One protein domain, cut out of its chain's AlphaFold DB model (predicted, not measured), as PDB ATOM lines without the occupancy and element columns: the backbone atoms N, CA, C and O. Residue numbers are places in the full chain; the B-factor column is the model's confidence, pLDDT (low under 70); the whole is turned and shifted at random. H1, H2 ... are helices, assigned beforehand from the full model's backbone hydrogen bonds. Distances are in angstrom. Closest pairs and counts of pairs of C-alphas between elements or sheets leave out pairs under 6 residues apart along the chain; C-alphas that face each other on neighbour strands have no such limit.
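AT A GLANCE: This is residues 429 to 519 and 531 to 607 of the 696 residues of an uncharacterized protein of Desulfovibrio sp. An276 (UniProt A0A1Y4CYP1). Four helices, H1, H2, H5 and H6, form a loose up-and-down bundle, each running against the one before it in the chain, and H3 and H4 stand crosswise at one end, where H5 reaches out to both. The 168 printed residues include six named helices, H1 to H6 in chain order, and no named strand: all helix. The whole is loose, with a radius of gyration of the C-alphas of 19.3 A and spans of 57 by 47 by 27 A.

IN THESE COORDINATES: H1, residues 429 to 450, begins at C-alpha 429 (-51.583, 17.697, 26.550) and measures 30.9 A. H2, residues 455 to 490, measures 50.4 A; H3, residues 494 to 516, 33.2 A; H4, residues 534 to 552, 26.9 A; H5, residues 555 to 582, 40.5 A. H6, residues 588 to 606, measures 27.6 A and ends at C-alpha 606 (-46.567, 4.561, 26.044).

HOW THE PARTS SIT: H1 and H2 form a hairpin, closest at the C-alphas of Trp 450 and Val 461, 6.3 A. H1 touches H6 at a shallow tilt of 7 degrees, opposite ways, closest at the C-alphas of Phe 435 and Pro 600, 5.5 A. Residues 500 to 505 of H3 touch residues 562 to 566 of H5, closest at the C-alphas of Val 504 and Pro 562, 5.2 A. H1 and H4 are apart. Every O i to N i+4 pair is within hydrogen-bond range in H1 and H4, but 30 of 32 in H2, 15 of 19 in H3, 22 of 24 in H5 and 11 of 15 in H6.

THE WHOLE: The C-alphas of Ala 455 and Trp 550, the two farthest apart, are 59.0 A apart. Residues 520 to 530 are not printed; C-alphas 519 and 531 are 10.3 A apart. Of the links printed whole, none is long. Low-confidence residues, with pLDDT under 70, include 448 to 465 and 479 to 495.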
ATOM      1  N   PRO A 429     -50.145  17.442  26.466       79.00
ATOM      2  CA  PRO A 429     -51.583  17.697  26.550       79.00
ATOM      3  C   PRO A 429     -52.421  16.423  26.687       79.00
ATOM      4  O   PRO A 429     -53.358  16.384  27.478       79.00
ATOM      5  N   LEU A 430     -52.070  15.363  25.954       80.88
ATOM      6  CA  LEU A 430     -52.832  14.117  25.975       80.88
ATOM      7  C   LEU A 430     -52.618  13.344  27.273       80.88
ATOM      8  O   LEU A 430     -53.583  12.874  27.868       80.88
ATOM      9  N   VAL A 431     -51.375  13.277  27.756       80.88
ATOM     10  CA  VAL A 431     -51.091  12.717  29.082       80.88
ATOM     11  C   VAL A 431     -51.864  13.509  30.140       80.88
ATOM     12  O   VAL A 431     -52.554  12.912  30.960       80.88
ATOM     13  N   SER A 432     -51.855  14.843  30.063       80.31
ATOM     14  CA  SER A 432     -52.643  15.696  30.957       80.31
ATOM     15  C   SER A 432     -54.128  15.371  30.953       80.31
ATOM     16  O   SER A 432     -54.739  15.306  32.015       80.31
ATOM     17  N   LEU A 433     -54.702  15.182  29.762       83.62
ATOM     18  CA  LEU A 433     -56.106  14.849  29.580       83.62
ATOM     19  C   LEU A 433     -56.438  13.521  30.270       83.62
ATOM     20  O   LEU A 433     -57.447  13.437  30.960       83.62
ATOM     21  N   MET A 434     -55.574  12.507  30.142       85.44
ATOM     22  CA  MET A 434     -55.759  11.213  30.811       85.44
ATOM     23  C   MET A 434     -55.735  11.346  32.334       85.44
ATOM     24  O   MET A 434     -56.594  10.771  33.001       85.44
ATOM     25  N   PHE A 435     -54.802  12.133  32.883       83.06
ATOM     26  CA  PHE A 435     -54.783  12.440  34.317       83.06
ATOM     27  C   PHE A 435     -56.080  13.131  34.747       83.06
ATOM     28  O   PHE A 435     -56.719  12.684  35.693       83.06
ATOM     29  N   THR A 436     -56.521  14.162  34.026       82.62
ATOM     30  CA  THR A 436     -57.760  14.876  34.358       82.62
ATOM     31  C   THR A 436     -58.991  13.965  34.291       82.62
ATOM     32  O   THR A 436     -59.829  14.026  35.185       82.62
ATOM     33  N   LEU A 437     -59.092  13.088  33.287       86.50
ATOM     34  CA  LEU A 437     -60.213  12.152  33.143       86.50
ATOM     35  C   LEU A 437     -60.259  11.121  34.275       86.50
ATOM     36  O   LEU A 437     -61.317  10.894  34.854       86.50
ATOM     37  N   CYS A 438     -59.118  10.517  34.615       86.69
ATOM     38  CA  CYS A 438     -59.079   9.470  35.634       86.69
ATOM     39  C   CYS A 438     -59.279  10.030  37.046       86.69
ATOM     40  O   CYS A 438     -60.040   9.465  37.829       86.69
ATOM     41  N   TYR A 439     -58.652  11.167  37.360       82.62
ATOM     42  CA  TYR A 439     -58.823  11.820  38.658       82.62
ATOM     43  C   TYR A 439     -60.207  12.465  38.785       82.62
ATOM     44  O   TYR A 439     -60.835  12.349  39.832       82.62
ATOM     45  N   GLY A 440     -60.727  13.078  37.717       80.88
ATOM     46  CA  GLY A 440     -62.094  13.600  37.687       80.88
ATOM     47  C   GLY A 440     -63.142  12.500  37.870       80.88
ATOM     48  O   GLY A 440     -64.075  12.673  38.649       80.88
ATOM     49  N   GLY A 441     -62.955  11.339  37.231       81.38
ATOM     50  CA  GLY A 441     -63.807  10.165  37.436       81.38
ATOM     51  C   GLY A 441     -63.772   9.653  38.878       81.38
ATOM     52  O   GLY A 441     -64.824   9.400  39.463       81.38
ATOM     53  N   ALA A 442     -62.582   9.574  39.480       77.88
ATOM     54  CA  ALA A 442     -62.425   9.195  40.883       77.88
ATOM     55  C   ALA A 442     -63.133  10.185  41.833       77.88
ATOM     56  O   ALA A 442     -63.831   9.759  42.751       77.88
ATOM     57  N   ILE A 443     -63.023  11.497  41.588       76.19
ATOM     58  CA  ILE A 443     -63.723  12.524  42.379       76.19
ATOM     59  C   ILE A 443     -65.236  12.407  42.233       76.19
ATOM     60  O   ILE A 443     -65.935  12.500  43.233       76.19
ATOM     61  N   LEU A 444     -65.753  12.205  41.018       77.31
ATOM     62  CA  LEU A 444     -67.194  12.064  40.804       77.31
ATOM     63  C   LEU A 444     -67.754  10.891  41.604       77.31
ATOM     64  O   LEU A 444     -68.755  11.048  42.296       77.31
ATOM     65  N   VAL A 445     -67.075   9.743  41.572       75.44
ATOM     66  CA  VAL A 445     -67.436   8.585  42.402       75.44
ATOM     67  C   VAL A 445     -67.434   8.962  43.877       75.44
ATOM     68  O   VAL A 445     -68.422   8.720  44.565       75.44
ATOM     69  N   GLN A 446     -66.366   9.604  44.351       72.50
ATOM     70  CA  GLN A 446     -66.253  10.033  45.741       72.50
ATOM     71  C   GLN A 446     -67.378  11.003  46.146       72.50
ATOM     72  O   GLN A 446     -67.949  10.870  47.224       72.50
ATOM     73  N   PHE A 447     -67.745  11.929  45.266       71.12
ATOM     74  CA  PHE A 447     -68.834  12.875  45.474       71.12
ATOM     75  C   PHE A 447     -70.195  12.174  45.566       71.12
ATOM     76  O   PHE A 447     -70.953  12.436  46.496       71.12
ATOM     77  N   PHE A 448     -70.494  11.233  44.664       69.25
ATOM     78  CA  PHE A 448     -71.741  10.457  44.715       69.25
ATOM     79  C   PHE A 448     -71.852   9.602  45.976       69.25
ATOM     80  O   PHE A 448     -72.933   9.473  46.545       69.25
ATOM     81  N   LEU A 449     -70.736   9.054  46.452       67.31
ATOM     82  CA  LEU A 449     -70.689   8.349  47.730       67.31
ATOM     83  C   LEU A 449     -71.038   9.278  48.891       67.31
ATOM     84  O   LEU A 449     -71.752   8.875  49.805       67.31
ATOM     85  N   TRP A 450     -70.581  10.527  48.829       66.44
ATOM     86  CA  TRP A 450     -70.827  11.520  49.864       66.44
ATOM     87  C   TRP A 450     -72.230  12.127  49.861       66.44
ATOM     88  O   TRP A 450     -72.681  12.572  50.910       66.44
ATOM     89  N   LEU A 451     -72.956  12.091  48.739       62.16
ATOM     90  CA  LEU A 451     -74.362  12.524  48.691       62.16
ATOM     91  C   LEU A 451     -75.287  11.703  49.600       62.16
ATOM     92  O   LEU A 451     -76.405  12.126  49.871       62.16
ATOM     93  N   ASN A 452     -74.825  10.551  50.076       57.91
ATOM     94  CA  ASN A 452     -75.583   9.708  50.991       57.91
ATOM     95  C   ASN A 452     -75.376  10.060  52.470       57.91
ATOM     96  O   ASN A 452     -75.939   9.395  53.334       57.91
ATOM     97  N   PHE A 453     -74.570  11.079  52.778       59.81
ATOM     98  CA  PHE A 453     -74.386  11.559  54.144       59.81
ATOM     99  C   PHE A 453     -75.489  12.555  54.521       59.81
ATOM    100  O   PHE A 453     -75.944  13.350  53.695       59.81
ATOM    101  N   GLY A 454     -75.905  12.534  55.789       52.62
ATOM    102  CA  GLY A 454     -76.928  13.439  56.316       52.62
ATOM    103  C   GLY A 454     -76.499  14.913  56.336       52.62
ATOM    104  O   GLY A 454     -75.317  15.246  56.256       52.62
ATOM    105  N   ALA A 455     -77.471  15.819  56.507       55.56
ATOM    106  CA  ALA A 455     -77.251  17.272  56.490       55.56
ATOM    107  C   ALA A 455     -76.203  17.759  57.513       55.56
ATOM    108  O   ALA A 455     -75.485  18.720  57.242       55.56
ATOM    109  N   ALA A 456     -76.066  17.069  58.650       50.94
ATOM    110  CA  ALA A 456     -75.069  17.379  59.677       50.94
ATOM    111  C   ALA A 456     -73.614  17.161  59.209       50.94
ATOM    112  O   ALA A 456     -72.702  17.832  59.686       50.94
ATOM    113  N   ASP A 457     -73.391  16.270  58.239       56.75
ATOM    114  CA  ASP A 457     -72.060  15.931  57.723       56.75
ATOM    115  C   ASP A 457     -71.689  16.745  56.461       56.75
ATOM    116  O   ASP A 457     -70.561  16.648  55.968       56.75
ATOM    117  N   MET A 458     -72.585  17.606  55.952       63.97
ATOM    118  CA  MET A 458     -72.366  18.376  54.715       63.97
ATOM    119  C   MET A 458     -71.135  19.287  54.768       63.97
ATOM    120  O   MET A 458     -70.422  19.418  53.773       63.97
ATOM    121  N   ALA A 459     -70.834  19.888  55.922       66.06
ATOM    122  CA  ALA A 459     -69.638  20.717  56.080       66.06
ATOM    123  C   ALA A 459     -68.343  19.896  55.917       66.06
ATOM    124  O   ALA A 459     -67.399  20.346  55.267       66.06
ATOM    125  N   ALA A 460     -68.316  18.668  56.451       62.72
ATOM    126  CA  ALA A 460     -67.190  17.753  56.292       62.72
ATOM    127  C   ALA A 460     -67.079  17.264  54.841       62.72
ATOM    128  O   ALA A 460     -65.992  17.292  54.268       62.72
ATOM    129  N   VAL A 461     -68.203  16.906  54.212       66.00
ATOM    130  CA  VAL A 461     -68.256  16.528  52.791       66.00
ATOM    131  C   VAL A 461     -67.702  17.645  51.905       66.00
ATOM    132  O   VAL A 461     -66.830  17.393  51.072       66.00
ATOM    133  N   LEU A 462     -68.135  18.892  52.109       69.44
ATOM    134  CA  LEU A 462     -67.640  20.048  51.359       69.44
ATOM    135  C   LEU A 462     -66.143  20.277  51.589       69.44
ATOM    136  O   LEU A 462     -65.408  20.501  50.627       69.44
ATOM    137  N   ALA A 463     -65.662  20.157  52.830       67.00
ATOM    138  CA  ALA A 463     -64.242  20.298  53.140       67.00
ATOM    139  C   ALA A 463     -63.382  19.242  52.422       67.00
ATOM    140  O   ALA A 463     -62.376  19.588  51.798       67.00
ATOM    141  N   VAL A 464     -63.788  17.967  52.439       65.94
ATOM    142  CA  VAL A 464     -63.049  16.890  51.757       65.94
ATOM    143  C   VAL A 464     -63.191  17.002  50.231       65.94
ATOM    144  O   VAL A 464     -62.234  16.727  49.504       65.94
ATOM    145  N   THR A 465     -64.320  17.500  49.718       69.00
ATOM    146  CA  THR A 465     -64.498  17.817  48.286       69.00
ATOM    147  C   THR A 465     -63.537  18.915  47.835       69.00
ATOM    148  O   THR A 465     -62.826  18.756  46.844       69.00
ATOM    149  N   CYS A 466     -63.427  20.004  48.595       72.88
ATOM    150  CA  CYS A 466     -62.459  21.064  48.323       72.88
ATOM    151  C   CYS A 466     -61.014  20.544  48.382       72.88
ATOM    152  O   CYS A 466     -60.199  20.878  47.519       72.88
ATOM    153  N   LEU A 467     -60.698  19.685  49.357       69.81
ATOM    154  CA  LEU A 467     -59.367  19.094  49.515       69.81
ATOM    155  C   LEU A 467     -59.019  18.161  48.345       69.81
ATOM    156  O   LEU A 467     -57.916  18.232  47.806       69.81
ATOM    157  N   THR A 468     -59.963  17.336  47.891       69.44
ATOM    158  CA  THR A 468     -59.773  16.418  46.751       69.44
ATOM    159  C   THR A 468     -59.682  17.148  45.407       69.44
ATOM    160  O   THR A 468     -58.840  16.792  44.577       69.44
ATOM    161  N   LEU A 469     -60.458  18.219  45.202       73.56
ATOM    162  CA  LEU A 469     -60.320  19.115  44.047       73.56
ATOM    163  C   LEU A 469     -58.958  19.824  44.047       73.56
ATOM    164  O   LEU A 469     -58.259  19.824  43.030       73.56
ATOM    165  N   GLY A 470     -58.542  20.359  45.199       73.12
ATOM    166  CA  GLY A 470     -57.224  20.964  45.384       73.12
ATOM    167  C   GLY A 470     -56.093  19.976  45.100       73.12
ATOM    168  O   GLY A 470     -55.185  20.278  44.325       73.12
ATOM    169  N   PHE A 471     -56.182  18.758  45.640       72.94
ATOM    170  CA  PHE A 471     -55.230  17.682  45.368       72.94
ATOM    171  C   PHE A 471     -55.176  17.327  43.881       72.94
ATOM    172  O   PHE A 471     -54.092  17.153  43.338       72.94
ATOM    173  N   THR A 472     -56.313  17.295  43.189       71.25
ATOM    174  CA  THR A 472     -56.356  16.993  41.751       71.25
ATOM    175  C   THR A 472     -55.698  18.084  40.916       71.25
ATOM    176  O   THR A 472     -54.926  17.780  40.006       71.25
ATOM    177  N   TYR A 473     -55.926  19.354  41.250       74.75
ATOM    178  CA  TYR A 473     -55.229  20.472  40.612       74.75
ATOM    179  C   TYR A 473     -53.714  20.403  40.841       74.75
ATOM    180  O   TYR A 473     -52.928  20.555  39.901       74.75
ATOM    181  N   VAL A 474     -53.301  20.112  42.078       74.31
ATOM    182  CA  VAL A 474     -51.900  19.876  42.434       74.31
ATOM    183  C   VAL A 474     -51.357  18.729  41.583       74.31
ATOM    184  O   VAL A 474     -50.424  18.946  40.816       74.31
ATOM    185  N   VAL A 475     -51.966  17.545  41.600       71.06
ATOM    186  CA  VAL A 475     -51.510  16.392  40.812       71.06
ATOM    187  C   VAL A 475     -51.430  16.710  39.321       71.06
ATOM    188  O   VAL A 475     -50.441  16.355  38.689       71.06
ATOM    189  N   HIS A 476     -52.389  17.437  38.753       73.38
ATOM    190  CA  HIS A 476     -52.328  17.868  37.360       73.38
ATOM    191  C   HIS A 476     -51.108  18.770  37.097       73.38
ATOM    192  O   HIS A 476     -50.307  18.489  36.202       73.38
ATOM    193  N   ARG A 477     -50.895  19.810  37.915       74.25
ATOM    194  CA  ARG A 477     -49.738  20.717  37.794       74.25
ATOM    195  C   ARG A 477     -48.409  19.980  37.973       74.25
ATOM    196  O   ARG A 477     -47.442  20.243  37.258       74.25
ATOM    197  N   TRP A 478     -48.379  19.041  38.909       70.12
ATOM    198  CA  TRP A 478     -47.231  18.198  39.199       70.12
ATOM    199  C   TRP A 478     -46.984  17.151  38.121       70.12
ATOM    200  O   TRP A 478     -45.828  16.887  37.824       70.12
ATOM    201  N   SER A 479     -48.020  16.619  37.472       67.50
ATOM    202  CA  SER A 479     -47.883  15.699  36.341       67.50
ATOM    203  C   SER A 479     -47.232  16.399  35.150       67.50
ATOM    204  O   SER A 479     -46.302  15.858  34.567       67.50
ATOM    205  N   GLN A 480     -47.608  17.649  34.862       67.75
ATOM    206  CA  GLN A 480     -46.956  18.478  33.843       67.75
ATOM    207  C   GLN A 480     -45.470  18.697  34.153       67.75
ATOM    208  O   GLN A 480     -44.605  18.571  33.283       67.75
ATOM    209  N   TYR A 481     -45.157  18.966  35.420       69.25
ATOM    210  CA  TYR A 481     -43.775  19.091  35.867       69.25
ATOM    211  C   TYR A 481     -43.019  17.754  35.796       69.25
ATOM    212  O   TYR A 481     -41.898  17.705  35.293       69.25
ATOM    213  N   GLY A 482     -43.651  16.662  36.223       65.25
ATOM    214  CA  GLY A 482     -43.134  15.299  36.191       65.25
ATOM    215  C   GLY A 482     -42.854  14.823  34.773       65.25
ATOM    216  O   GLY A 482     -41.786  14.284  34.537       65.25
ATOM    217  N   ILE A 483     -43.729  15.124  33.811       64.12
ATOM    218  CA  ILE A 483     -43.508  14.916  32.372       64.12
ATOM    219  C   ILE A 483     -42.254  15.672  31.931       64.12
ATOM    220  O   ILE A 483     -41.388  15.093  31.287       64.12
ATOM    221  N   SER A 484     -42.103  16.943  32.317       62.47
ATOM    222  CA  SER A 484     -40.937  17.747  31.923       62.47
ATOM    223  C   SER A 484     -39.611  17.230  32.499       62.47
ATOM    224  O   SER A 484     -38.575  17.333  31.840       62.47
ATOM    225  N   ILE A 485     -39.641  16.661  33.710       63.09
ATOM    226  CA  ILE A 485     -38.502  15.969  34.318       63.09
ATOM    227  C   ILE A 485     -38.288  14.646  33.590       63.09
ATOM    228  O   ILE A 485     -37.205  14.380  33.097       63.09
ATOM    229  N   TRP A 486     -39.313  13.818  33.461       61.19
ATOM    230  CA  TRP A 486     -39.191  12.490  32.880       61.19
ATOM    231  C   TRP A 486     -38.695  12.532  31.433       61.19
ATOM    232  O   TRP A 486     -37.851  11.717  31.078       61.19
ATOM    233  N   VAL A 487     -39.115  13.523  30.631       56.19
ATOM    234  CA  VAL A 487     -38.531  13.801  29.306       56.19
ATOM    235  C   VAL A 487     -37.035  14.080  29.442       56.19
ATOM    236  O   VAL A 487     -36.250  13.300  28.921       56.19
ATOM    237  N   ARG A 488     -36.625  15.097  30.218       59.06
ATOM    238  CA  ARG A 488     -35.200  15.450  30.416       59.06
ATOM    239  C   ARG A 488     -34.341  14.315  30.986       59.06
ATOM    240  O   ARG A 488     -33.127  14.330  30.836       59.06
ATOM    241  N   TRP A 489     -34.942  13.363  31.699       57.28
ATOM    242  CA  TRP A 489     -34.220  12.316  32.428       57.28
ATOM    243  C   TRP A 489     -34.242  10.957  31.722       57.28
ATOM    244  O   TRP A 489     -33.272  10.210  31.844       57.28
ATOM    245  N   GLN A 490     -35.256  10.651  30.904       50.69
ATOM    246  CA  GLN A 490     -35.160   9.550  29.936       50.69
ATOM    247  C   GLN A 490     -33.971   9.733  28.992       50.69
ATOM    248  O   GLN A 490     -33.348   8.749  28.598       50.69
ATOM    249  N   GLU A 491     -33.616  10.985  28.695       47.66
ATOM    250  CA  GLU A 491     -32.433  11.364  27.915       47.66
ATOM    251  C   GLU A 491     -31.109  10.904  28.553       47.66
ATOM    252  O   GLU A 491     -30.087  10.862  27.873       47.66
ATOM    253  N   MET A 492     -31.116  10.535  29.839       53.78
ATOM    254  CA  MET A 492     -29.933  10.131  30.606       53.78
ATOM    255  C   MET A 492     -29.837   8.610  30.828       53.78
ATOM    256  O   MET A 492     -28.839   8.128  31.357       53.78
ATOM    257  N   GLY A 493     -30.833   7.836  30.380       54.16
ATOM    258  CA  GLY A 493     -30.851   6.373  30.471       54.16
ATOM    259  C   GLY A 493     -31.445   5.812  31.773       54.16
ATOM    260  O   GLY A 493     -31.538   6.483  32.799       54.16
ATOM    261  N   VAL A 494     -31.865   4.539  31.729       62.84
ATOM    262  CA  VAL A 494     -32.602   3.864  32.822       62.84
ATOM    263  C   VAL A 494     -31.793   3.793  34.121       62.84
ATOM    264  O   VAL A 494     -32.354   3.964  35.199       62.84
ATOM    265  N   ILE A 495     -30.475   3.599  34.028       67.00
ATOM    266  CA  ILE A 495     -29.579   3.536  35.194       67.00
ATOM    267  C   ILE A 495     -29.617   4.853  35.977       67.00
ATOM    268  O   ILE A 495     -29.764   4.833  37.194       67.00
ATOM    269  N   ASN A 496     -29.589   5.997  35.291       73.12
ATOM    270  CA  ASN A 496     -29.627   7.309  35.939       73.12
ATOM    271  C   ASN A 496     -30.983   7.573  36.595       73.12
ATOM    272  O   ASN A 496     -31.051   8.199  37.650       73.12
ATOM    273  N   MET A 497     -32.056   7.029  36.019       72.75
ATOM    274  CA  MET A 497     -33.377   7.027  36.640       72.75
ATOM    275  C   MET A 497     -33.415   6.202  37.934       72.75
ATOM    276  O   MET A 497     -33.988   6.651  38.924       72.75
ATOM    277  N   ILE A 498     -32.782   5.025  37.946       78.81
ATOM    278  CA  ILE A 498     -32.671   4.186  39.149       78.81
ATOM    279  C   ILE A 498     -31.832   4.897  40.216       78.81
ATOM    280  O   ILE A 498     -32.261   4.984  41.364       78.81
ATOM    281  N   LEU A 499     -30.677   5.459  39.843       82.69
ATOM    282  CA  LEU A 499     -29.805   6.207  40.755       82.69
ATOM    283  C   LEU A 499     -30.507   7.436  41.345       82.69
ATOM    284  O   LEU A 499     -30.372   7.696  42.538       82.69
ATOM    285  N   LEU A 500     -31.307   8.155  40.550       81.19
ATOM    286  CA  LEU A 500     -32.145   9.243  41.052       81.19
ATOM    287  C   LEU A 500     -33.214   8.725  42.018       81.19
ATOM    288  O   LEU A 500     -33.423   9.331  43.061       81.19
ATOM    289  N   GLY A 501     -33.879   7.613  41.695       82.44
ATOM    290  CA  GLY A 501     -34.845   6.982  42.596       82.44
ATOM    291  C   GLY A 501     -34.215   6.635  43.945       82.44
ATOM    292  O   GLY A 501     -34.757   6.995  44.987       82.44
ATOM    293  N   ILE A 502     -33.023   6.033  43.925       86.88
ATOM    294  CA  ILE A 502     -32.224   5.755  45.126       86.88
ATOM    295  C   ILE A 502     -31.902   7.060  45.867       86.88
ATOM    296  O   ILE A 502     -32.114   7.142  47.072       86.88
ATOM    297  N   TYR A 503     -31.454   8.101  45.162       87.56
ATOM    298  CA  TYR A 503     -31.134   9.401  45.758       87.56
ATOM    299  C   TYR A 503     -32.339  10.066  46.442       87.56
ATOM    300  O   TYR A 503     -32.230  10.523  47.579       87.56
ATOM    301  N   VAL A 504     -33.501  10.074  45.780       86.06
ATOM    302  CA  VAL A 504     -34.763  10.605  46.320       86.06
ATOM    303  C   VAL A 504     -35.181   9.832  47.569       86.06
ATOM    304  O   VAL A 504     -35.569  10.447  48.556       86.06
ATOM    305  N   LEU A 505     -35.085   8.498  47.549       84.75
ATOM    306  CA  LEU A 505     -35.462   7.642  48.678       84.75
ATOM    307  C   LEU A 505     -34.499   7.753  49.865       84.75
ATOM    308  O   LEU A 505     -34.917   7.579  51.007       84.75
ATOM    309  N   LEU A 506     -33.227   8.070  49.622       83.81
ATOM    310  CA  LEU A 506     -32.250   8.299  50.686       83.81
ATOM    311  C   LEU A 506     -32.495   9.605  51.439       83.81
ATOM    312  O   LEU A 506     -32.122   9.710  52.600       83.81
ATOM    313  N   TRP A 507     -33.127  10.597  50.817       82.62
ATOM    314  CA  TRP A 507     -33.280  11.930  51.399       82.62
ATOM    315  C   TRP A 507     -34.146  11.966  52.676       82.62
ATOM    316  O   TRP A 507     -33.670  12.483  53.688       82.62
ATOM    317  N   PRO A 508     -35.349  11.352  52.715       76.31
ATOM    318  CA  PRO A 508     -36.114  11.179  53.951       76.31
ATOM    319  C   PRO A 508     -35.353  10.351  54.972       76.31
ATOM    320  O   PRO A 508     -35.378  10.667  56.152       76.31
ATOM    321  N   VAL A 509     -34.656   9.304  54.520       75.50
ATOM    322  CA  VAL A 509     -33.858   8.456  55.403       75.50
ATOM    323  C   VAL A 509     -32.750   9.275  56.063       75.50
ATOM    324  O   VAL A 509     -32.489   9.045  57.226       75.50
ATOM    325  N   MET A 510     -32.148  10.265  55.405       73.50
ATOM    326  CA  MET A 510     -31.183  11.161  56.058       73.50
ATOM    327  C   MET A 510     -31.855  12.106  57.061       73.50
ATOM    328  O   MET A 510     -31.397  12.224  58.190       73.50
ATOM    329  N   LEU A 511     -32.956  12.754  56.670       70.31
ATOM    330  CA  LEU A 511     -33.623  13.766  57.501       70.31
ATOM    331  C   LEU A 511     -34.328  13.181  58.732       70.31
ATOM    332  O   LEU A 511     -34.356  13.806  59.785       70.31
ATOM    333  N   VAL A 512     -34.936  12.006  58.580       68.50
ATOM    334  CA  VAL A 512     -35.799  11.386  59.589       68.50
ATOM    335  C   VAL A 512     -35.003  10.453  60.496       68.50
ATOM    336  O   VAL A 512     -35.226  10.441  61.699       68.50
ATOM    337  N   TYR A 513     -34.055   9.683  59.953       68.81
ATOM    338  CA  TYR A 513     -33.291   8.715  60.746       68.81
ATOM    339  C   TYR A 513     -32.431   9.389  61.812       68.81
ATOM    340  O   TYR A 513     -32.471   8.966  62.962       68.81
ATOM    341  N   ASP A 514     -31.709  10.452  61.440       66.00
ATOM    342  CA  ASP A 514     -30.826  11.173  62.366       66.00
ATOM    343  C   ASP A 514     -31.627  11.976  63.412       66.00
ATOM    344  O   ASP A 514     -31.087  12.340  64.452       66.00
ATOM    345  N   ALA A 515     -32.918  12.235  63.157       65.06
ATOM    346  CA  ALA A 515     -33.806  12.971  64.058       65.06
ATOM    347  C   ALA A 515     -34.667  12.075  64.972       65.06
ATOM    348  O   ALA A 515     -35.079  12.534  66.035       65.06
ATOM    349  N   ILE A 516     -34.987  10.837  64.564       64.25
ATOM    350  CA  ILE A 516     -35.939   9.957  65.272       64.25
ATOM    351  C   ILE A 516     -35.253   8.822  66.049       64.25
ATOM    352  O   ILE A 516     -35.750   8.431  67.104       64.25
ATOM    353  N   LEU A 517     -34.147   8.262  65.550       63.84
ATOM    354  CA  LEU A 517     -33.486   7.115  66.186       63.84
ATOM    355  C   LEU A 517     -32.335   7.589  67.078       63.84
ATOM    356  O   LEU A 517     -31.188   7.664  66.648       63.84
ATOM    357  N   ASP A 518     -32.666   7.901  68.330       67.62
ATOM    358  CA  ASP A 518     -31.692   8.101  69.407       67.62
ATOM    359  C   ASP A 518     -31.314   6.749  70.052       67.62
ATOM    360  O   ASP A 518     -31.979   5.731  69.836       67.62
ATOM    361  N   ALA A 519     -30.269   6.727  70.882       66.19
ATOM    362  CA  ALA A 519     -29.792   5.549  71.611       66.19
ATOM    363  C   ALA A 519     -30.879   4.867  72.469       66.19
ATOM    364  O   ALA A 519     -30.740   3.702  72.837       66.19
ATOM    365  N   HIS A 531     -27.753   1.219  61.963       79.94
ATOM    366  CA  HIS A 531     -26.642   1.983  62.532       79.94
ATOM    367  C   HIS A 531     -25.298   1.565  61.923       79.94
ATOM    368  O   HIS A 531     -24.474   2.418  61.597       79.94
ATOM    369  N   SER A 532     -25.108   0.269  61.636       82.69
ATOM    370  CA  SER A 532     -23.892  -0.229  60.971       82.69
ATOM    371  C   SER A 532     -23.664   0.347  59.560       82.69
ATOM    372  O   SER A 532     -22.536   0.362  59.071       82.69
ATOM    373  N   TRP A 533     -24.713   0.877  58.919       80.56
ATOM    374  CA  TRP A 533     -24.655   1.487  57.587       80.56
ATOM    375  C   TRP A 533     -24.532   3.018  57.603       80.56
ATOM    376  O   TRP A 533     -24.482   3.627  56.532       80.56
ATOM    377  N   GLN A 534     -24.449   3.661  58.774       78.75
ATOM    378  CA  GLN A 534     -24.503   5.125  58.891       78.75
ATOM    379  C   GLN A 534     -23.425   5.833  58.049       78.75
ATOM    380  O   GLN A 534     -23.740   6.754  57.293       78.75
ATOM    381  N   ALA A 535     -22.172   5.367  58.105       79.44
ATOM    382  CA  ALA A 535     -21.073   5.940  57.320       79.44
ATOM    383  C   ALA A 535     -21.209   5.658  55.811       79.44
ATOM    384  O   ALA A 535     -21.018   6.556  54.986       79.44
ATOM    385  N   ALA A 536     -21.589   4.429  55.443       83.50
ATOM    386  CA  ALA A 536     -21.778   4.026  54.049       83.50
ATOM    387  C   ALA A 536     -22.903   4.827  53.375       83.50
ATOM    388  O   ALA A 536     -22.764   5.257  52.231       83.50
ATOM    389  N   ARG A 537     -23.989   5.092  54.105       83.31
ATOM    390  CA  ARG A 537     -25.127   5.891  53.644       83.31
ATOM    391  C   ARG A 537     -24.731   7.333  53.318       83.31
ATOM    392  O   ARG A 537     -25.077   7.826  52.245       83.31
ATOM    393  N   SER A 538     -23.980   7.994  54.202       82.25
ATOM    394  CA  SER A 538     -23.513   9.372  53.986       82.25
ATOM    395  C   SER A 538     -22.547   9.484  52.809       82.25
ATOM    396  O   SER A 538     -22.685  10.388  51.984       82.25
ATOM    397  N   LEU A 539     -21.625   8.529  52.670       87.62
ATOM    398  CA  LEU A 539     -20.712   8.461  51.527       87.62
ATOM    399  C   LEU A 539     -21.455   8.214  50.210       87.62
ATOM    400  O   LEU A 539     -21.170   8.868  49.209       87.62
ATOM    401  N   LEU A 540     -22.439   7.313  50.213       87.12
ATOM    402  CA  LEU A 540     -23.251   7.010  49.039       87.12
ATOM    403  C   LEU A 540     -24.095   8.221  48.612       87.12
ATOM    404  O   LEU A 540     -24.192   8.507  47.420       87.12
ATOM    405  N   TRP A 541     -24.643   8.980  49.566       86.12
ATOM    406  CA  TRP A 541     -25.363  10.221  49.275       86.12
ATOM    407  C   TRP A 541     -24.446  11.312  48.708       86.12
ATOM    408  O   TRP A 541     -24.804  11.949  47.717       86.12
ATOM    409  N   LEU A 542     -23.250  11.506  49.276       88.38
ATOM    410  CA  LEU A 542     -22.257  12.446  48.739       88.38
ATOM    411  C   LEU A 542     -21.808  12.044  47.329       88.38
ATOM    412  O   LEU A 542     -21.765  12.892  46.439       88.38
ATOM    413  N   GLY A 543     -21.551  10.753  47.104       88.25
ATOM    414  CA  GLY A 543     -21.195  10.207  45.794       88.25
ATOM    415  C   GLY A 543     -22.296  10.416  44.754       88.25
ATOM    416  O   GLY A 543     -22.018  10.899  43.658       88.25
ATOM    417  N   LEU A 544     -23.555  10.139  45.108       88.25
ATOM    418  CA  LEU A 544     -24.711  10.422  44.251       88.25
ATOM    419  C   LEU A 544     -24.884  11.923  43.996       88.25
ATOM    420  O   LEU A 544     -25.158  12.309  42.868       88.25
ATOM    421  N   THR A 545     -24.689  12.774  45.005       86.62
ATOM    422  CA  THR A 545     -24.789  14.236  44.854       86.62
ATOM    423  C   THR A 545     -23.720  14.753  43.893       86.62
ATOM    424  O   THR A 545     -24.035  15.517  42.983       86.62
ATOM    425  N   ALA A 546     -22.472  14.295  44.035       86.19
ATOM    426  CA  ALA A 546     -21.377  14.637  43.131       86.19
ATOM    427  C   ALA A 546     -21.632  14.120  41.706       86.19
ATOM    428  O   ALA A 546     -21.421  14.849  40.739       86.19
ATOM    429  N   TYR A 547     -22.146  12.894  41.574       83.12
ATOM    430  CA  TYR A 547     -22.519  12.305  40.289       83.12
ATOM    431  C   TYR A 547     -23.648  13.081  39.596       83.12
ATOM    432  O   TYR A 547     -23.537  13.421  38.419       83.12
ATOM    433  N   LEU A 548     -24.721  13.407  40.323       81.81
ATOM    434  CA  LEU A 548     -25.842  14.186  39.798       81.81
ATOM    435  C   LEU A 548     -25.412  15.614  39.458       81.81
ATOM    436  O   LEU A 548     -25.830  16.129  38.427       81.81
ATOM    437  N   PHE A 549     -24.542  16.235  40.262       82.69
ATOM    438  CA  PHE A 549     -23.970  17.546  39.952       82.69
ATOM    439  C   PHE A 549     -23.108  17.509  38.689       82.69
ATOM    440  O   PHE A 549     -23.231  18.385  37.836       82.69
ATOM    441  N   TRP A 550     -22.276  16.479  38.530       80.81
ATOM    442  CA  TRP A 550     -21.504  16.267  37.307       80.81
ATOM    443  C   TRP A 550     -22.414  16.112  36.079       80.81
ATOM    444  O   TRP A 550     -22.130  16.678  35.022       80.81
ATOM    445  N   LEU A 551     -23.534  15.406  36.244       69.38
ATOM    446  CA  LEU A 551     -24.514  15.147  35.195       69.38
ATOM    447  C   LEU A 551     -25.326  16.396  34.806       69.38
ATOM    448  O   LEU A 551     -25.507  16.659  33.619       69.38
ATOM    449  N   THR A 552     -25.818  17.172  35.776       71.44
ATOM    450  CA  THR A 552     -26.688  18.336  35.518       71.44
ATOM    451  C   THR A 552     -25.921  19.638  35.316       71.44
ATOM    452  O   THR A 552     -26.465  20.567  34.721       71.44
ATOM    453  N   ARG A 553     -24.689  19.736  35.837       77.25
ATOM    454  CA  ARG A 553     -23.891  20.972  35.974       77.25
ATOM    455  C   ARG A 553     -24.612  22.124  36.688       77.25
ATOM    456  O   ARG A 553     -24.155  23.263  36.645       77.25
ATOM    457  N   ASP A 554     -25.716  21.830  37.367       77.31
ATOM    458  CA  ASP A 554     -26.533  22.795  38.095       77.31
ATOM    459  C   ASP A 554     -26.845  22.234  39.481       77.31
ATOM    460  O   ASP A 554     -27.639  21.301  39.637       77.31
ATOM    461  N   ILE A 555     -26.226  22.831  40.499       81.88
ATOM    462  CA  ILE A 555     -26.406  22.423  41.891       81.88
ATOM    463  C   ILE A 555     -27.839  22.660  42.374       81.88
ATOM    464  O   ILE A 555     -28.346  21.887  43.184       81.88
ATOM    465  N   LYS A 556     -28.545  23.666  41.837       82.06
ATOM    466  CA  LYS A 556     -29.945  23.922  42.199       82.06
ATOM    467  C   LYS A 556     -30.818  22.756  41.755       82.06
ATOM    468  O   LYS A 556     -31.660  22.303  42.526       82.06
ATOM    469  N   ALA A 557     -30.591  22.231  40.552       77.12
ATOM    470  CA  ALA A 557     -31.320  21.079  40.033       77.12
ATOM    471  C   ALA A 557     -31.113  19.815  40.887       77.12
ATOM    472  O   ALA A 557     -32.081  19.091  41.120       77.12
ATOM    473  N   VAL A 558     -29.895  19.591  41.401       81.75
ATOM    474  CA  VAL A 558     -29.560  18.423  42.242       81.75
ATOM    475  C   VAL A 558     -30.407  18.363  43.511       81.75
ATOM    476  O   VAL A 558     -30.810  17.274  43.895       81.75
ATOM    477  N   PHE A 559     -30.735  19.504  44.126       83.81
ATOM    478  CA  PHE A 559     -31.536  19.544  45.359       83.81
ATOM    479  C   PHE A 559     -33.033  19.790  45.118       83.81
ATOM    480  O   PHE A 559     -33.878  19.131  45.725       83.81
ATOM    481  N   LEU A 560     -33.398  20.708  44.213       82.50
ATOM    482  CA  LEU A 560     -34.802  21.077  43.984       82.50
ATOM    483  C   LEU A 560     -35.612  19.963  43.319       82.50
ATOM    484  O   LEU A 560     -36.794  19.831  43.622       82.50
ATOM    485  N   ILE A 561     -35.026  19.186  42.404       78.75
ATOM    486  CA  ILE A 561     -35.745  18.104  41.713       78.75
ATOM    487  C   ILE A 561     -36.146  16.992  42.700       78.75
ATOM    488  O   ILE A 561     -37.342  16.700  42.768       78.75
ATOM    489  N   PRO A 562     -35.231  16.408  43.500       81.38
ATOM    490  CA  PRO A 562     -35.603  15.403  44.490       81.38
ATOM    491  C   PRO A 562     -36.561  15.934  45.551       81.38
ATOM    492  O   PRO A 562     -37.524  15.243  45.856       81.38
ATOM    493  N   LEU A 563     -36.368  17.160  46.056       83.75
ATOM    494  CA  LEU A 563     -37.303  17.784  47.004       83.75
ATOM    495  C   LEU A 563     -38.714  17.860  46.424       83.75
ATOM    496  O   LEU A 563     -39.696  17.566  47.102       83.75
ATOM    497  N   LYS A 564     -38.818  18.233  45.150       80.50
ATOM    498  CA  LYS A 564     -40.092  18.297  44.448       80.50
ATOM    499  C   LYS A 564     -40.708  16.906  44.266       80.50
ATOM    500  O   LYS A 564     -41.876  16.724  44.591       80.50
ATOM    501  N   ILE A 565     -39.937  15.919  43.805       79.88
ATOM    502  CA  ILE A 565     -40.412  14.531  43.664       79.88
ATOM    503  C   ILE A 565     -40.873  13.985  45.018       79.88
ATOM    504  O   ILE A 565     -41.955  13.412  45.108       79.88
ATOM    505  N   LEU A 566     -40.092  14.204  46.075       82.75
ATOM    506  CA  LEU A 566     -40.421  13.771  47.425       82.75
ATOM    507  C   LEU A 566     -41.683  14.462  47.947       82.75
ATOM    508  O   LEU A 566     -42.551  13.789  48.486       82.75
ATOM    509  N   GLY A 567     -41.814  15.776  47.749       81.19
ATOM    510  CA  GLY A 567     -43.019  16.521  48.112       81.19
ATOM    511  C   GLY A 567     -44.258  15.983  47.399       81.19
ATOM    512  O   GLY A 567     -45.288  15.773  48.030       81.19
ATOM    513  N   PHE A 568     -44.151  15.668  46.107       78.06
ATOM    514  CA  PHE A 568     -45.235  15.030  45.365       78.06
ATOM    515  C   PHE A 568     -45.578  13.640  45.908       78.06
ATOM    516  O   PHE A 568     -46.751  13.367  46.146       78.06
ATOM    517  N   LEU A 569     -44.578  12.780  46.135       79.69
ATOM    518  CA  LEU A 569     -44.792  11.448  46.705       79.69
ATOM    519  C   LEU A 569     -45.439  11.545  48.086       79.69
ATOM    520  O   LEU A 569     -46.391  10.825  48.351       79.69
ATOM    521  N   LEU A 570     -44.982  12.461  48.939       81.44
ATOM    522  CA  LEU A 570     -45.543  12.669  50.268       81.44
ATOM    523  C   LEU A 570     -47.007  13.107  50.192       81.44
ATOM    524  O   LEU A 570     -47.845  12.496  50.841       81.44
ATOM    525  N   ILE A 571     -47.350  14.097  49.361       77.44
ATOM    526  CA  ILE A 571     -48.749  14.515  49.183       77.44
ATOM    527  C   ILE A 571     -49.573  13.352  48.602       77.44
ATOM    528  O   ILE A 571     -50.675  13.092  49.078       77.44
ATOM    529  N   PHE A 572     -49.042  12.613  47.625       75.00
ATOM    530  CA  PHE A 572     -49.720  11.460  47.030       75.00
ATOM    531  C   PHE A 572     -49.978  10.342  48.049       75.00
ATOM    532  O   PHE A 572     -51.089   9.828  48.110       75.00
ATOM    533  N   PHE A 573     -48.994   9.989  48.879       78.56
ATOM    534  CA  PHE A 573     -49.133   8.956  49.907       78.56
ATOM    535  C   PHE A 573     -49.979   9.413  51.095       78.56
ATOM    536  O   PHE A 573     -50.748   8.613  51.613       78.56
ATOM    537  N   VAL A 574     -49.885  10.676  51.516       77.44
ATOM    538  CA  VAL A 574     -50.698  11.209  52.619       77.44
ATOM    539  C   VAL A 574     -52.153  11.329  52.188       77.44
ATOM    540  O   VAL A 574     -53.022  10.758  52.837       77.44
ATOM    541  N   VAL A 575     -52.435  12.006  51.071       72.19
ATOM    542  CA  VAL A 575     -53.815  12.183  50.593       72.19
ATOM    543  C   VAL A 575     -54.379  10.859  50.090       72.19
ATOM    544  O   VAL A 575     -55.475  10.474  50.486       72.19
ATOM    545  N   GLY A 576     -53.624  10.114  49.280       70.88
ATOM    546  CA  GLY A 576     -54.028   8.792  48.803       70.88
ATOM    547  C   GLY A 576     -54.214   7.791  49.943       70.88
ATOM    548  O   GLY A 576     -55.185   7.043  49.937       70.88
ATOM    549  N   GLY A 577     -53.346   7.818  50.959       72.44
ATOM    550  CA  GLY A 577     -53.461   6.996  52.164       72.44
ATOM    551  C   GLY A 577     -54.662   7.377  53.027       72.44
ATOM    552  O   GLY A 577     -55.406   6.493  53.443       72.44
ATOM    553  N   MET A 578     -54.913   8.672  53.242       69.12
ATOM    554  CA  MET A 578     -56.116   9.148  53.937       69.12
ATOM    555  C   MET A 578     -57.387   8.709  53.210       69.12
ATOM    556  O   MET A 578     -58.292   8.183  53.850       69.12
ATOM    557  N   VAL A 579     -57.439   8.850  51.883       70.50
ATOM    558  CA  VAL A 579     -58.582   8.397  51.075       70.50
ATOM    559  C   VAL A 579     -58.713   6.872  51.110       70.50
ATOM    560  O   VAL A 579     -59.818   6.365  51.267       70.50
ATOM    561  N   PHE A 580     -57.608   6.124  51.044       72.94
ATOM    562  CA  PHE A 580     -57.619   4.662  51.147       72.94
ATOM    563  C   PHE A 580     -58.166   4.183  52.495       72.94
ATOM    564  O   PHE A 580     -58.954   3.239  52.535       72.94
ATOM    565  N   VAL A 581     -57.751   4.826  53.592       66.75
ATOM    566  CA  VAL A 581     -58.235   4.525  54.945       66.75
ATOM    567  C   VAL A 581     -59.701   4.925  55.087       66.75
ATOM    568  O   VAL A 581     -60.493   4.116  55.566       66.75
ATOM    569  N   ALA A 582     -60.081   6.114  54.611       66.25
ATOM    570  CA  ALA A 582     -61.463   6.584  54.622       66.25
ATOM    571  C   ALA A 582     -62.392   5.648  53.837       66.25
ATOM    572  O   ALA A 582     -63.493   5.359  54.290       66.25
ATOM    573  N   ASN A 583     -61.922   5.100  52.714       69.56
ATOM    574  CA  ASN A 583     -62.674   4.190  51.851       69.56
ATOM    575  C   ASN A 583     -62.431   2.703  52.174       69.56
ATOM    576  O   ASN A 583     -62.839   1.832  51.402       69.56
ATOM    577  N   ARG A 584     -61.787   2.364  53.306       68.31
ATOM    578  CA  ARG A 584     -61.484   0.965  53.676       68.31
ATOM    579  C   ARG A 584     -62.738   0.096  53.723       68.31
ATOM    580  O   ARG A 584     -62.675  -1.099  53.436       68.31
ATOM    581  N   PHE A 585     -63.877   0.707  54.030       66.44
ATOM    582  CA  PHE A 585     -65.154   0.020  54.091       66.44
ATOM    583  C   PHE A 585     -65.650  -0.528  52.746       66.44
ATOM    584  O   PHE A 585     -66.430  -1.476  52.699       66.44
ATOM    585  N   MET A 586     -65.153   0.013  51.633       67.75
ATOM    586  CA  MET A 586     -65.555  -0.401  50.289       67.75
ATOM    587  C   MET A 586     -64.963  -1.738  49.855       67.75
ATOM    588  O   MET A 586     -65.330  -2.238  48.791       67.75
ATOM    589  N   GLY A 587     -64.036  -2.317  50.623       75.19
ATOM    590  CA  GLY A 587     -63.355  -3.559  50.257       75.19
ATOM    591  C   GLY A 587     -62.778  -3.483  48.839       75.19
ATOM    592  O   GLY A 587     -61.927  -2.641  48.550       75.19
ATOM    593  N   SER A 588     -63.281  -4.324  47.931       80.81
ATOM    594  CA  SER A 588     -62.835  -4.370  46.533       80.81
ATOM    595  C   SER A 588     -63.114  -3.095  45.724       80.81
ATOM    596  O   SER A 588     -62.401  -2.843  44.754       80.81
ATOM    597  N   GLY A 589     -64.082  -2.257  46.112       81.81
ATOM    598  CA  GLY A 589     -64.314  -0.957  45.463       81.81
ATOM    599  C   GLY A 589     -63.124  -0.004  45.629       81.81
ATOM    600  O   GLY A 589     -62.766   0.726  44.705       81.81
ATOM    601  N   ASN A 590     -62.424  -0.090  46.765       81.62
ATOM    602  CA  ASN A 590     -61.235   0.719  47.036       81.62
ATOM    603  C   ASN A 590     -60.068   0.363  46.089       81.62
ATOM    604  O   ASN A 590     -59.301   1.233  45.683       81.62
ATOM    605  N   LEU A 591     -59.963  -0.906  45.669       85.75
ATOM    606  CA  LEU A 591     -58.979  -1.341  44.668       85.75
ATOM    607  C   LEU A 591     -59.262  -0.723  43.295       85.75
ATOM    608  O   LEU A 591     -58.336  -0.223  42.658       85.75
ATOM    609  N   ALA A 592     -60.526  -0.711  42.858       87.44
ATOM    610  CA  ALA A 592     -60.920  -0.072  41.602       87.44
ATOM    611  C   ALA A 592     -60.596   1.430  41.617       87.44
ATOM    612  O   ALA A 592     -60.015   1.948  40.664       87.44
ATOM    613  N   PHE A 593     -60.892   2.111  42.728       84.25
ATOM    614  CA  PHE A 593     -60.565   3.523  42.924       84.25
ATOM    615  C   PHE A 593     -59.057   3.796  42.821       84.25
ATOM    616  O   PHE A 593     -58.631   4.677  42.073       84.25
ATOM    617  N   MET A 594     -58.230   3.005  43.512       82.62
ATOM    618  CA  MET A 594     -56.769   3.121  43.418       82.62
ATOM    619  C   MET A 594     -56.271   2.839  41.997       82.62
ATOM    620  O   MET A 594     -55.397   3.545  41.494       82.62
ATOM    621  N   GLY A 595     -56.878   1.868  41.312       87.12
ATOM    622  CA  GLY A 595     -56.629   1.594  39.901       87.12
ATOM    623  C   GLY A 595     -56.841   2.825  39.018       87.12
ATOM    624  O   GLY A 595     -55.977   3.126  38.196       87.12
ATOM    625  N   MET A 596     -57.930   3.578  39.216       87.62
ATOM    626  CA  MET A 596     -58.202   4.814  38.462       87.62
ATOM    627  C   MET A 596     -57.089   5.853  38.653       87.62
ATOM    628  O   MET A 596     -56.635   6.444  37.678       87.62
ATOM    629  N   LEU A 597     -56.600   6.044  39.884       81.81
ATOM    630  CA  LEU A 597     -55.527   7.006  40.172       81.81
ATOM    631  C   LEU A 597     -54.188   6.611  39.532       81.81
ATOM    632  O   LEU A 597     -53.429   7.473  39.086       81.81
ATOM    633  N   LEU A 598     -53.889   5.311  39.473       83.50
ATOM    634  CA  LEU A 598     -52.627   4.794  38.932       83.50
ATOM    635  C   LEU A 598     -52.642   4.629  37.404       83.50
ATOM    636  O   LEU A 598     -51.580   4.615  36.775       83.50
ATOM    637  N   LEU A 599     -53.823   4.534  36.793       88.81
ATOM    638  CA  LEU A 599     -53.997   4.267  35.366       88.81
ATOM    639  C   LEU A 599     -53.201   5.225  34.450       88.81
ATOM    640  O   LEU A 599     -52.495   4.737  33.561       88.81
ATOM    641  N   PRO A 600     -53.207   6.560  34.649       84.00
ATOM    642  CA  PRO A 600     -52.447   7.472  33.792       84.00
ATOM    643  C   PRO A 600     -50.929   7.267  33.872       84.00
ATOM    644  O   PRO A 600     -50.227   7.471  32.879       84.00
ATOM    645  N   MET A 601     -50.406   6.830  35.027       80.44
ATOM    646  CA  MET A 601     -48.975   6.549  35.197       80.44
ATOM    647  C   MET A 601     -48.532   5.339  34.376       80.44
ATOM    648  O   MET A 601     -47.426   5.346  33.838       80.44
ATOM    649  N   PHE A 602     -49.407   4.342  34.214       84.25
ATOM    650  CA  PHE A 602     -49.145   3.195  33.348       84.25
ATOM    651  C   PHE A 602     -49.051   3.599  31.871       84.25
ATOM    652  O   PHE A 602     -48.154   3.137  31.169       84.25
ATOM    653  N   PHE A 603     -49.926   4.493  31.400       83.06
ATOM    654  CA  PHE A 603     -49.948   4.918  29.996       83.06
ATOM    655  C   PHE A 603     -48.910   5.987  29.643       83.06
ATOM    656  O   PHE A 603     -48.508   6.066  28.483       83.06
ATOM    657  N   MET A 604     -48.433   6.784  30.603       77.75
ATOM    658  CA  MET A 604     -47.434   7.836  30.368       77.75
ATOM    659  C   MET A 604     -46.229   7.373  29.517       77.75
ATOM    660  O   MET A 604     -45.951   8.030  28.511       77.75
ATOM    661  N   PRO A 605     -45.537   6.251  29.814       71.75
ATOM    662  CA  PRO A 605     -44.408   5.805  28.997       71.75
ATOM    663  C   PRO A 605     -44.785   5.333  27.587       71.75
ATOM    664  O   PRO A 605     -43.906   5.287  26.724       71.75
ATOM    665  N   LEU A 606     -46.056   4.997  27.344       77.69
ATOM    666  CA  LEU A 606     -46.567   4.561  26.044       77.69
ATOM    667  C   LEU A 606     -46.991   5.726  25.130       77.69
ATOM    668  O   LEU A 606     -47.275   5.493  23.960       77.69
ATOM    669  N   MET A 607     -47.032   6.964  25.633       74.25
ATOM    670  CA  MET A 607     -47.529   8.150  24.911       74.25
ATOM    671  C   MET A 607     -46.417   8.979  24.245       74.25
ATOM    672  O   MET A 607     -46.509  10.211  24.145       74.25
TER     673      MET A 607